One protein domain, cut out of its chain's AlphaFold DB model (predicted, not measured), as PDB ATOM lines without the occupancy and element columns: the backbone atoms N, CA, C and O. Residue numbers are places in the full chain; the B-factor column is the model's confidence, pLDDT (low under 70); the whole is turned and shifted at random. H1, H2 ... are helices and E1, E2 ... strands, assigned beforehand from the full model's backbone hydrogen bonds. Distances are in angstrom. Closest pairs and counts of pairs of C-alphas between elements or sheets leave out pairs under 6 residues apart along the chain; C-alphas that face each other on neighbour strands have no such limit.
ATOM      1  N   LEU A 269     -12.566  47.061 -26.152       96.75
ATOM      2  CA  LEU A 269     -13.634  46.089 -26.374       96.75
ATOM      3  C   LEU A 269     -13.224  45.062 -27.423       96.75
ATOM      4  O   LEU A 269     -12.472  45.362 -28.351       96.75
ATOM      5  N   ILE A 270     -13.817  43.876 -27.324       96.25
ATOM      6  CA  ILE A 270     -13.800  42.861 -28.372       96.25
ATOM      7  C   ILE A 270     -15.229  42.621 -28.876       96.25
ATOM      8  O   ILE A 270     -16.144  42.353 -28.096       96.25
ATOM      9  N   ILE A 271     -15.417  42.736 -30.192       95.94
ATOM     10  CA  ILE A 271     -16.703  42.571 -30.882       95.94
ATOM     11  C   ILE A 271     -16.593  41.358 -31.805       95.94
ATOM     12  O   ILE A 271     -15.819  41.375 -32.757       95.94
ATOM     13  N   ASP A 272     -17.368  40.311 -31.544       94.81
ATOM     14  CA  ASP A 272     -17.420  39.062 -32.315       94.81
ATOM     15  C   ASP A 272     -18.795  38.886 -32.991       94.81
ATOM     16  O   ASP A 272     -19.755  39.606 -32.703       94.81
ATOM     17  N   LYS A 273     -18.891  37.897 -33.887       94.69
ATOM     18  CA  LYS A 273     -20.074  37.537 -34.690       94.69
ATOM     19  C   LYS A 273     -20.427  38.528 -35.803       94.69
ATOM     20  O   LYS A 273     -21.561  38.526 -36.294       94.69
ATOM     21  N   PHE A 274     -19.439  39.273 -36.304       94.94
ATOM     22  CA  PHE A 274     -19.546  39.922 -37.610       94.94
ATOM     23  C   PHE A 274     -19.730  38.876 -38.725       94.94
ATOM     24  O   PHE A 274     -19.051  37.847 -38.746       94.94
ATOM     25  N   VAL A 275     -20.631  39.137 -39.681       94.19
ATOM     26  CA  VAL A 275     -20.900  38.220 -40.804       94.19
ATOM     27  C   VAL A 275     -20.889  38.953 -42.143       94.19
ATOM     28  O   VAL A 275     -21.662  39.875 -42.390       94.19
ATOM     29  N   ARG A 276     -19.995  38.495 -43.025       92.88
ATOM     30  CA  ARG A 276     -19.786  38.979 -44.400       92.88
ATOM     31  C   ARG A 276     -21.017  38.714 -45.296       92.88
ATOM     32  O   ARG A 276     -21.697  37.714 -45.072       92.88
ATOM     33  N   PRO A 277     -21.264  39.524 -46.347       92.38
ATOM     34  CA  PRO A 277     -20.426  40.617 -46.852       92.38
ATOM     35  C   PRO A 277     -20.687  41.972 -46.171       92.38
ATOM     36  O   PRO A 277     -21.824  42.411 -46.050       92.38
ATOM     37  N   PHE A 278     -19.609  42.668 -45.797       93.19
ATOM     38  CA  PHE A 278     -19.614  44.081 -45.398       93.19
ATOM     39  C   PHE A 278     -18.230  44.714 -45.642       93.19
ATOM     40  O   PHE A 278     -17.217  44.008 -45.748       93.19
ATOM     41  N   ARG A 279     -18.179  46.049 -45.740       94.44
ATOM     42  CA  ARG A 279     -16.925  46.825 -45.786       94.44
ATOM     43  C   ARG A 279     -16.454  47.149 -44.372       94.44
ATOM     44  O   ARG A 279     -17.286  47.426 -43.517       94.44
ATOM     45  N   ILE A 280     -15.141  47.176 -44.143       94.69
ATOM     46  CA  ILE A 280     -14.562  47.500 -42.823       94.69
ATOM     47  C   ILE A 280     -15.002  48.904 -42.364       94.69
ATOM     48  O   ILE A 280     -15.309  49.087 -41.193       94.69
ATOM     49  N   GLU A 281     -15.149  49.840 -43.307       95.75
ATOM     50  CA  GLU A 281     -15.776  51.165 -43.140       95.75
ATOM     51  C   GLU A 281     -17.105  51.115 -42.368       95.75
ATOM     52  O   GLU A 281     -17.274  51.853 -41.407       95.75
ATOM     53  N   MET A 282     -18.018  50.201 -42.722       95.81
ATOM     54  CA  MET A 282     -19.326  50.083 -42.060       95.81
ATOM     55  C   MET A 282     -19.192  49.628 -40.601       95.81
ATOM     56  O   MET A 282     -19.978  50.035 -39.752       95.81
ATOM     57  N   ALA A 283     -18.207  48.771 -40.308       95.56
ATOM     58  CA  ALA A 283     -17.937  48.321 -38.944       95.56
ATOM     59  C   ALA A 283     -17.266  49.426 -38.116       95.56
ATOM     60  O   ALA A 283     -17.597  49.563 -36.945       95.56
ATOM     61  N   LYS A 284     -16.385  50.238 -38.726       96.31
ATOM     62  CA  LYS A 284     -15.849  51.465 -38.113       96.31
ATOM     63  C   LYS A 284     -16.965  52.464 -37.802       96.31
ATOM     64  O   LYS A 284     -17.033  52.942 -36.679       96.31
ATOM     65  N   GLN A 285     -17.870  52.708 -38.754       96.56
ATOM     66  CA  GLN A 285     -18.999  53.626 -38.579       96.56
ATOM     67  C   GLN A 285     -19.887  53.226 -37.390       96.56
ATOM     68  O   GLN A 285     -20.206  54.078 -36.568       96.56
ATOM     69  N   LEU A 286     -20.219  51.932 -37.269       95.56
ATOM     70  CA  LEU A 286     -21.026  51.397 -36.165       95.56
ATOM     71  C   LEU A 286     -20.403  51.655 -34.781       95.56
ATOM     72  O   LEU A 286     -21.129  51.876 -33.821       95.56
ATOM     73  N   VAL A 287     -19.073  51.594 -34.665       96.69
ATOM     74  CA  VAL A 287     -18.380  51.793 -33.380       96.69
ATOM     75  C   VAL A 287     -18.118  53.274 -33.086       96.69
ATOM     76  O   VAL A 287     -18.193  53.691 -31.937       96.69
ATOM     77  N   SER A 288     -17.933  54.106 -34.117       96.69
ATOM     78  CA  SER A 288     -17.886  55.569 -33.959       96.69
ATOM     79  C   SER A 288     -19.249  56.215 -33.657       96.69
ATOM     80  O   SER A 288     -19.302  57.382 -33.288       96.69
ATOM     81  N   GLU A 289     -20.360  55.486 -33.815       95.44
ATOM     82  CA  GLU A 289     -21.705  55.963 -33.453       95.44
ATOM     83  C   GLU A 289     -21.897  56.049 -31.924       95.44
ATOM     84  O   GLU A 289     -22.714  56.833 -31.443       95.44
ATOM     85  N   THR A 290     -21.128  55.276 -31.146       94.38
ATOM     86  CA  THR A 290     -21.275  55.147 -29.683       94.38
ATOM     87  C   THR A 290     -20.157  55.796 -28.858       94.38
ATOM     88  O   THR A 290     -20.305  55.909 -27.636       94.38
ATOM     89  N   GLY A 291     -19.063  56.239 -29.487       94.69
ATOM     90  CA  GLY A 291     -17.933  56.907 -28.830       94.69
ATOM     91  C   GLY A 291     -16.758  57.189 -29.773       94.69
ATOM     92  O   GLY A 291     -16.773  56.773 -30.929       94.69
ATOM     93  N   ASP A 292     -15.732  57.884 -29.276       97.00
ATOM     94  CA  ASP A 292     -14.522  58.197 -30.049       97.00
ATOM     95  C   ASP A 292     -13.480  57.066 -29.973       97.00
ATOM     96  O   ASP A 292     -13.212  56.522 -28.897       97.00
ATOM     97  N   VAL A 293     -12.907  56.700 -31.120       96.69
ATOM     98  CA  VAL A 293     -12.162  55.448 -31.328       96.69
ATOM     99  C   VAL A 293     -10.690  55.741 -31.615       96.69
ATOM    100  O   VAL A 293     -10.311  56.030 -32.750       96.69
ATOM    101  N   GLU A 294      -9.846  55.587 -30.592       96.69
ATOM    102  CA  GLU A 294      -8.389  55.749 -30.695       96.69
ATOM    103  C   GLU A 294      -7.757  54.681 -31.595       96.69
ATOM    104  O   GLU A 294      -6.886  54.976 -32.417       96.69
ATOM    105  N   LYS A 295      -8.179  53.419 -31.430       95.94
ATOM    106  CA  LYS A 295      -7.607  52.272 -32.145       95.94
ATOM    107  C   LYS A 295      -8.683  51.305 -32.617       95.94
ATOM    108  O   LYS A 295      -9.649  51.018 -31.915       95.94
ATOM    109  N   PHE A 296      -8.478  50.748 -33.808       96.75
ATOM    110  CA  PHE A 296      -9.378  49.774 -34.421       96.75
ATOM    111  C   PHE A 296      -8.576  48.706 -35.163       96.75
ATOM    112  O   PHE A 296      -7.868  49.016 -36.123       96.75
ATOM    113  N   TRP A 297      -8.765  47.447 -34.779       96.19
ATOM    114  CA  TRP A 297      -8.197  46.276 -35.441       96.19
ATOM    115  C   TRP A 297      -9.318  45.285 -35.782       96.19
ATOM    116  O   TRP A 297     -10.246  45.088 -35.003       96.19
ATOM    117  N   MET A 298      -9.256  44.646 -36.950       95.31
ATOM    118  CA  MET A 298     -10.265  43.701 -37.453       95.31
ATOM    119  C   MET A 298      -9.540  42.544 -38.135       95.31
ATOM    120  O   MET A 298      -8.661  42.787 -38.961       95.31
ATOM    121  N   ASN A 299      -9.926  41.300 -37.843       93.69
ATOM    122  CA  ASN A 299      -9.238  40.140 -38.409       93.69
ATOM    123  C   ASN A 299      -9.494  39.970 -39.924       93.69
ATOM    124  O   ASN A 299     -10.536  40.378 -40.442       93.69
ATOM    125  N   ASP A 300      -8.582  39.296 -40.638       91.81
ATOM    126  CA  ASP A 300      -8.627  39.125 -42.107       91.81
ATOM    127  C   ASP A 300      -9.979  38.609 -42.630       91.81
ATOM    128  O   ASP A 300     -10.503  39.054 -43.657       91.81
ATOM    129  N   ILE A 301     -10.575  37.656 -41.905       90.62
ATOM    130  CA  ILE A 301     -11.858  37.038 -42.266       90.62
ATOM    131  C   ILE A 301     -13.085  37.847 -41.815       90.62
ATOM    132  O   ILE A 301     -14.206  37.440 -42.124       90.62
ATOM    133  N   ARG A 302     -12.883  38.991 -41.151       93.00
ATOM    134  CA  ARG A 302     -13.895  39.946 -40.673       93.00
ATOM    135  C   ARG A 302     -15.020  39.283 -39.874       93.00
ATOM    136  O   ARG A 302     -16.200  39.445 -40.189       93.00
ATOM    137  N   SER A 303     -14.630  38.489 -38.882       93.62
ATOM    138  CA  SER A 303     -15.524  37.809 -37.938       93.62
ATOM    139  C   SER A 303     -15.512  38.447 -36.548       93.62
ATOM    140  O   SER A 303     -16.531  38.400 -35.863       93.62
ATOM    141  N   TYR A 304     -14.383  39.042 -36.143       95.00
ATOM    142  CA  TYR A 304     -14.256  39.785 -34.889       95.00
ATOM    143  C   TYR A 304     -13.274  40.968 -35.022       95.00
ATOM    144  O   TYR A 304     -12.399  40.967 -35.893       95.00
ATOM    145  N   ALA A 305     -13.429  41.961 -34.147       96.12
ATOM    146  CA  ALA A 305     -12.612  43.169 -34.062       96.12
ATOM    147  C   ALA A 305     -12.239  43.492 -32.608       96.12
ATOM    148  O   ALA A 305     -12.975  43.125 -31.689       96.12
ATOM    149  N   PHE A 306     -11.144  44.227 -32.428       97.00
ATOM    150  CA  PHE A 306     -10.796  44.916 -31.186       97.00
ATOM    151  C   PHE A 306     -10.875  46.432 -31.409       97.00
ATOM    152  O   PHE A 306     -10.473  46.929 -32.466       97.00
ATOM    153  N   VAL A 307     -11.411  47.161 -30.430       97.25
ATOM    154  CA  VAL A 307     -11.670  48.608 -30.520       97.25
ATOM    155  C   VAL A 307     -11.316  49.267 -29.191       97.25
ATOM    156  O   VAL A 307     -11.879  48.878 -28.170       97.25
ATOM    157  N   THR A 308     -10.428  50.259 -29.200       97.25
ATOM    158  CA  THR A 308     -10.039  51.029 -28.004       97.25
ATOM    159  C   THR A 308     -10.637  52.428 -28.082       97.25
ATOM    160  O   THR A 308     -10.409  53.143 -29.060       97.25
ATOM    161  N   TYR A 309     -11.412  52.801 -27.063       98.00
ATOM    162  CA  TYR A 309     -12.061  54.110 -26.936       98.00
ATOM    163  C   TYR A 309     -11.232  55.092 -26.112       98.00
ATOM    164  O   TYR A 309     -10.481  54.680 -25.225       98.00
ATOM    165  N   ALA A 310     -11.432  56.393 -26.329       96.81
ATOM    166  CA  ALA A 310     -10.799  57.429 -25.511       96.81
ATOM    167  C   ALA A 310     -11.162  57.297 -24.014       96.81
ATOM    168  O   ALA A 310     -10.299  57.462 -23.152       96.81
ATOM    169  N   THR A 311     -12.406  56.920 -23.682       96.94
ATOM    170  CA  THR A 311     -12.858  56.734 -22.289       96.94
ATOM    171  C   THR A 311     -13.474  55.360 -22.007       96.94
ATOM    172  O   THR A 311     -14.003  54.680 -22.886       96.94
ATOM    173  N   GLU A 312     -13.441  54.944 -20.736       96.06
ATOM    174  CA  GLU A 312     -14.106  53.710 -20.285       96.06
ATOM    175  C   GLU A 312     -15.632  53.820 -20.373       96.06
ATOM    176  O   GLU A 312     -16.304  52.845 -20.697       96.06
ATOM    177  N   GLU A 313     -16.188  55.015 -20.160       96.19
ATOM    178  CA  GLU A 313     -17.626  55.273 -20.274       96.19
ATOM    179  C   GLU A 313     -18.135  55.054 -21.707       96.19
ATOM    180  O   GLU A 313     -19.157  54.395 -21.903       96.19
ATOM    181  N   GLN A 314     -17.383  55.501 -22.723       96.75
ATOM    182  CA  GLN A 314     -17.676  55.206 -24.131       96.75
ATOM    183  C   GLN A 314     -17.641  53.699 -24.418       96.75
ATOM    184  O   GLN A 314     -18.518  53.188 -25.118       96.75
ATOM    185  N   ALA A 315     -16.684  52.961 -23.845       96.44
ATOM    186  CA  ALA A 315     -16.607  51.508 -23.989       96.44
ATOM    187  C   ALA A 315     -17.789  50.788 -23.300       96.44
ATOM    188  O   ALA A 315     -18.393  49.883 -23.881       96.44
ATOM    189  N   VAL A 316     -18.190  51.220 -22.098       95.81
ATOM    190  CA  VAL A 316     -19.379  50.703 -21.392       95.81
ATOM    191  C   VAL A 316     -20.660  50.994 -22.185       95.81
ATOM    192  O   VAL A 316     -21.462  50.085 -22.406       95.81
ATOM    193  N   ASN A 317     -20.837  52.229 -22.667       95.88
ATOM    194  CA  ASN A 317     -21.983  52.635 -23.483       95.88
ATOM    195  C   ASN A 317     -22.064  51.821 -24.786       95.88
ATOM    196  O   ASN A 317     -23.094  51.217 -25.083       95.88
ATOM    197  N   THR A 318     -20.945  51.709 -25.507       96.69
ATOM    198  CA  THR A 318     -20.811  50.877 -26.711       96.69
ATOM    199  C   THR A 318     -21.195  49.427 -26.441       96.69
ATOM    200  O   THR A 318     -21.987  48.853 -27.190       96.69
ATOM    201  N   ARG A 319     -20.665  48.813 -25.371       95.75
ATOM    202  CA  ARG A 319     -21.004  47.432 -25.001       95.75
ATOM    203  C   ARG A 319     -22.509  47.286 -24.790       95.75
ATOM    204  O   ARG A 319     -23.093  46.332 -25.290       95.75
ATOM    205  N   ASN A 320     -23.143  48.238 -24.111       95.00
ATOM    206  CA  ASN A 320     -24.576  48.189 -23.831       95.00
ATOM    207  C   ASN A 320     -25.449  48.421 -25.080       95.00
ATOM    208  O   ASN A 320     -26.503  47.799 -25.199       95.00
ATOM    209  N   ALA A 321     -25.012  49.264 -26.020       95.19
ATOM    210  CA  ALA A 321     -25.733  49.555 -27.262       95.19
ATOM    211  C   ALA A 321     -25.573  48.462 -28.338       95.19
ATOM    212  O   ALA A 321     -26.529  48.137 -29.042       95.19
ATOM    213  N   LEU A 322     -24.372  47.884 -28.472       95.81
ATOM    214  CA  LEU A 322     -24.050  46.924 -29.534       95.81
ATOM    215  C   LEU A 322     -24.254  45.453 -29.127       95.81
ATOM    216  O   LEU A 322     -24.368  44.595 -30.008       95.81
ATOM    217  N   TYR A 323     -24.321  45.118 -27.830       95.44
ATOM    218  CA  TYR A 323     -24.531  43.729 -27.408       95.44
ATOM    219  C   TYR A 323     -25.894  43.195 -27.865       95.44
ATOM    220  O   TYR A 323     -26.951  43.698 -27.490       95.44
ATOM    221  N   GLY A 324     -25.886  42.117 -28.648       93.94
ATOM    222  CA  GLY A 324     -27.108  41.499 -29.156       93.94
ATOM    223  C   GLY A 324     -27.730  42.209 -30.366       93.94
ATOM    224  O   GLY A 324     -28.752  41.725 -30.867       93.94
ATOM    225  N   LEU A 325     -27.129  43.302 -30.855       94.69
ATOM    226  CA  LEU A 325     -27.553  44.017 -32.060       94.69
ATOM    227  C   LEU A 325     -27.404  43.120 -33.296       94.69
ATOM    228  O   LEU A 325     -26.378  42.462 -33.474       94.69
ATOM    229  N   VAL A 326     -28.416  43.092 -34.167       95.06
ATOM    230  CA  VAL A 326     -28.366  42.315 -35.416       95.06
ATOM    231  C   VAL A 326     -27.608  43.106 -36.479       95.06
ATOM    232  O   VAL A 326     -28.094  44.139 -36.941       95.06
ATOM    233  N   TRP A 327     -26.425  42.629 -36.877       94.12
ATOM    234  CA  TRP A 327     -25.556  43.361 -37.802       94.12
ATOM    235  C   TRP A 327     -24.756  42.440 -38.752       94.12
ATOM    236  O   TRP A 327     -24.192  41.439 -38.301       94.12
ATOM    237  N   PRO A 328     -24.640  42.765 -40.060       92.94
ATOM    238  CA  PRO A 328     -25.340  43.844 -40.771       92.94
ATOM    239  C   PRO A 328     -26.874  43.667 -40.764       92.94
ATOM    240  O   PRO A 328     -27.332  42.539 -40.597       92.94
ATOM    241  N   PRO A 329     -27.687  44.718 -40.999       87.88
ATOM    242  CA  PRO A 329     -29.149  44.663 -40.808       87.88
ATOM    243  C   PRO A 329     -29.922  43.631 -41.651       87.88
ATOM    244  O   PRO A 329     -31.055  43.296 -41.325       87.88
ATOM    245  N   LEU A 330     -29.331  43.119 -42.738       87.94
ATOM    246  CA  LEU A 330     -29.905  42.036 -43.558       87.94
ATOM    247  C   LEU A 330     -29.581  40.626 -43.032       87.94
ATOM    248  O   LEU A 330     -30.053  39.632 -43.584       87.94
ATOM    249  N   ASN A 331     -28.729  40.524 -42.015       87.81
ATOM    250  CA  ASN A 331     -28.286  39.265 -41.441       87.81
ATOM    251  C   ASN A 331     -29.224  38.806 -40.306       87.81
ATOM    252  O   ASN A 331     -30.179  39.484 -39.938       87.81
ATOM    253  N   ARG A 332     -28.948  37.629 -39.738       89.62
ATOM    254  CA  ARG A 332     -29.560  37.146 -38.486       89.62
ATOM    255  C   ARG A 332     -28.538  36.995 -37.353       89.62
ATOM    256  O   ARG A 332     -28.915  36.631 -36.243       89.62
ATOM    257  N   SER A 333     -27.259  37.261 -37.629       91.88
ATOM    258  CA  SER A 333     -26.200  37.285 -36.622       91.88
ATOM    259  C   SER A 333     -26.402  38.440 -35.646       91.88
ATOM    260  O   SER A 333     -26.613  39.575 -36.071       91.88
ATOM    261  N   LYS A 334     -26.308  38.140 -34.351       94.88
ATOM    262  CA  LYS A 334     -26.234  39.131 -33.276       94.88
ATOM    263  C   LYS A 334     -24.774  39.336 -32.890       94.88
ATOM    264  O   LYS A 334     -24.082  38.345 -32.659       94.88
ATOM    265  N   LEU A 335     -24.334  40.587 -32.788       95.75
ATOM    266  CA  LEU A 335     -23.006  40.922 -32.281       95.75
ATOM    267  C   LEU A 335     -22.871  40.515 -30.810       95.75
ATOM    268  O   LEU A 335     -23.818  40.621 -30.025       95.75
ATOM    269  N   ILE A 336     -21.677  40.061 -30.440       94.94
ATOM    270  CA  ILE A 336     -21.299  39.760 -29.058       94.94
ATOM    271  C   ILE A 336     -20.180  40.719 -28.686       94.94
ATOM    272  O   ILE A 336     -19.156  40.743 -29.363       94.94
ATOM    273  N   VAL A 337     -20.383  41.494 -27.623       95.69
ATOM    274  CA  VAL A 337     -19.423  42.500 -27.157       95.69
ATOM    275  C   VAL A 337     -19.047  42.214 -25.713       95.69
ATOM    276  O   VAL A 337     -19.920  42.093 -24.854       95.69
ATOM    277  N   ASP A 338     -17.756  42.119 -25.427       95.06
ATOM    278  CA  ASP A 338     -17.263  42.101 -24.052       95.06
ATOM    279  C   ASP A 338     -16.012  42.973 -23.928       95.06
ATOM    280  O   ASP A 338     -15.437  43.404 -24.933       95.06
ATOM    281  N   PHE A 339     -15.606  43.266 -22.697       95.94
ATOM    282  CA  PHE A 339     -14.365  43.998 -22.451       95.94
ATOM    283  C   PHE A 339     -13.138  43.157 -22.835       95.94
ATOM    284  O   PHE A 339     -13.199  41.931 -22.941       95.94
ATOM    285  N   SER A 340     -12.017  43.829 -23.062       94.81
ATOM    286  CA  SER A 340     -10.736  43.268 -23.491       94.81
ATOM    287  C   SER A 340      -9.611  44.052 -22.817       94.81
ATOM    288  O   SER A 340      -9.823  45.197 -22.428       94.81
ATOM    289  N   SER A 341      -8.412  43.482 -22.699       93.00
ATOM    290  CA  SER A 341      -7.236  44.285 -22.337       93.00
ATOM    291  C   SER A 341      -6.588  44.903 -23.579       93.00
ATOM    292  O   SER A 341      -6.718  44.384 -24.690       93.00
ATOM    293  N   GLU A 342      -5.849  45.994 -23.389       92.12
ATOM    294  CA  GLU A 342      -5.023  46.583 -24.449       92.12
ATOM    295  C   GLU A 342      -3.875  45.638 -24.863       92.12
ATOM    296  O   GLU A 342      -3.462  45.621 -26.019       92.12
ATOM    297  N   GLU A 343      -3.431  44.754 -23.962       91.81
ATOM    298  CA  GLU A 343      -2.502  43.660 -24.279       91.81
ATOM    299  C   GLU A 343      -3.090  42.674 -25.305       91.81
ATOM    300  O   GLU A 343      -2.373  42.198 -26.187       91.81
ATOM    301  N   GLU A 344      -4.394  42.372 -25.230       91.25
ATOM    302  CA  GLU A 344      -5.080  41.538 -26.226       91.25
ATOM    303  C   GLU A 344      -5.179  42.250 -27.587       91.25
ATOM    304  O   GLU A 344      -4.995  41.591 -28.614       91.25
ATOM    305  N   PHE A 345      -5.385  43.578 -27.604       93.62
ATOM    306  CA  PHE A 345      -5.316  44.394 -28.825       93.62
ATOM    307  C   PHE A 345      -3.909  44.343 -29.437       93.62
ATOM    308  O   PHE A 345      -3.751  43.967 -30.599       93.62
ATOM    309  N   GLU A 346      -2.872  44.664 -28.658       93.19
ATOM    310  CA  GLU A 346      -1.490  44.687 -29.147       93.19
ATOM    311  C   GLU A 346      -1.015  43.305 -29.615       93.19
ATOM    312  O   GLU A 346      -0.284  43.198 -30.600       93.19
ATOM    313  N   ASN A 347      -1.435  42.229 -28.946       92.12
ATOM    314  CA  ASN A 347      -1.151  40.867 -29.389       92.12
ATOM    315  C   ASN A 347      -1.899  40.514 -30.691       92.12
ATOM    316  O   ASN A 347      -1.339  39.813 -31.532       92.12
ATOM    317  N   ALA A 348      -3.122  41.010 -30.903       90.50
ATOM    318  CA  ALA A 348      -3.837  40.838 -32.169       90.50
ATOM    319  C   ALA A 348      -3.153  41.581 -33.329       90.50
ATOM    320  O   ALA A 348      -3.016  41.031 -34.423       90.50
ATOM    321  N   GLU A 349      -2.670  42.798 -33.074       90.00
ATOM    322  CA  GLU A 349      -1.924  43.612 -34.036       90.00
ATOM    323  C   GLU A 349      -0.574  42.977 -34.407       90.00
ATOM    324  O   GLU A 349      -0.267  42.819 -35.588       90.00
ATOM    325  N   LYS A 350       0.202  42.532 -33.411       90.44
ATOM    326  CA  LYS A 350       1.523  41.905 -33.610       90.44
ATOM    327  C   LYS A 350       1.430  40.478 -34.166       90.44
ATOM    328  O   LYS A 350       2.326  40.039 -34.891       90.44
ATOM    329  N   HIS A 351       0.377  39.729 -33.827       86.62
ATOM    330  CA  HIS A 351       0.232  38.301 -34.142       86.62
ATOM    331  C   HIS A 351      -1.171  37.941 -34.687       86.62
ATOM    332  O   HIS A 351      -1.864  37.096 -34.110       86.62
TER     333      HIS A 351
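This is residues 269 to 351 of the 442 residues of a protein of Polysphondylium pallidum (strain ATCC 26659 / Pp 5 / PN500) (UniProt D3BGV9). What shape do these atoms make? A twisted sheet of four strands, E2 - E3 - E1 - E4, is the middle of three layers, with H1 and H2 over one face and H3 over the E2 and E3 part of the other. What are its parts? The printed part has 83 residues with four named strands and three named helices, in the order E1 H1 E2 E3 H2 E4 H3; the sheet is all antiparallel and the class is mixed, helices and strands. How large is it? It is compact and rounded, with a radius of gyration of the C-alphas of 11.8 A and spans of 32 by 28 by 19 A.

Where are the strands? E2 is residues 293 to 298, 13.4 A long, and E3 is residues 304 to 309, 16.5 A. E1, residues 269 to 272, is 10.0 A long and begins at C-alpha 269 (-13.634, 46.089, -26.374); E4, residues 336 to 340, is 12.4 A. Where are the helices? H1 is residues 280 to 288, 12.4 A, and H2 is residues 312 to 322, 15.2 A. H3, residues 342 to 350, is 12.2 A long and ends at C-alpha 350 (1.523, 41.905, -33.610).

How do the strands pair? The hairpin E2 and E3 has N 297 and O 306 at 2.9 A; E3 and E1 have N 305 and O 271 at 2.8 A; E1 and E4 have N 270 and O 338 at 2.9 A, each within hydrogen-bond range. How do the helices stand to the sheet? H2 is on it at a height of 8.0 A, over E1 and along it at 2 degrees on the local plane; its closest C-alphas to E4 are those of Arg 319 and Val 337, 5.6 A. H1, on the same face, is over E2 and E3 at a height of 9.4 A, with C-alphas of Val 287 and Val 293 the closest to E2, 7.5 A. H3, on the opposite face, has a height of 9.2 A and is over E3 and only just over E2, on which 3 of its C-alphas fall; the closest C-alphas of H3 and E3 are those of Phe 345 and Phe 306, 6.0 A. How do the helices stand to each other, and are their backbones whole? H1 and H2 are close but not clearly touching, the C-alphas of Val 287 and Thr 318 being the closest at 7.2 A, at a steep tilt of 62 degrees, opposite ways; H3 is apart from both. In H1, H2 and H3 every O i to N i+4 pair is within hydrogen-bond range. Which split units are there? E1, H1, E2 and E3, H2, E4 are split strand-helix-strand units, two strands running the same way with another strand between them, each with a right-handed crossover.

How far does it reach? The two C-alphas farthest apart are those of Leu 330 and Glu 343, 33.5 A. Which link is long, and is there a cut? H2 to E4 is a long link of 13 residues, 323 to 335, and the printed part has no cut. Where is confidence low? No printed residue is under 70, and the mean pLDDT of the printed part is 94.4.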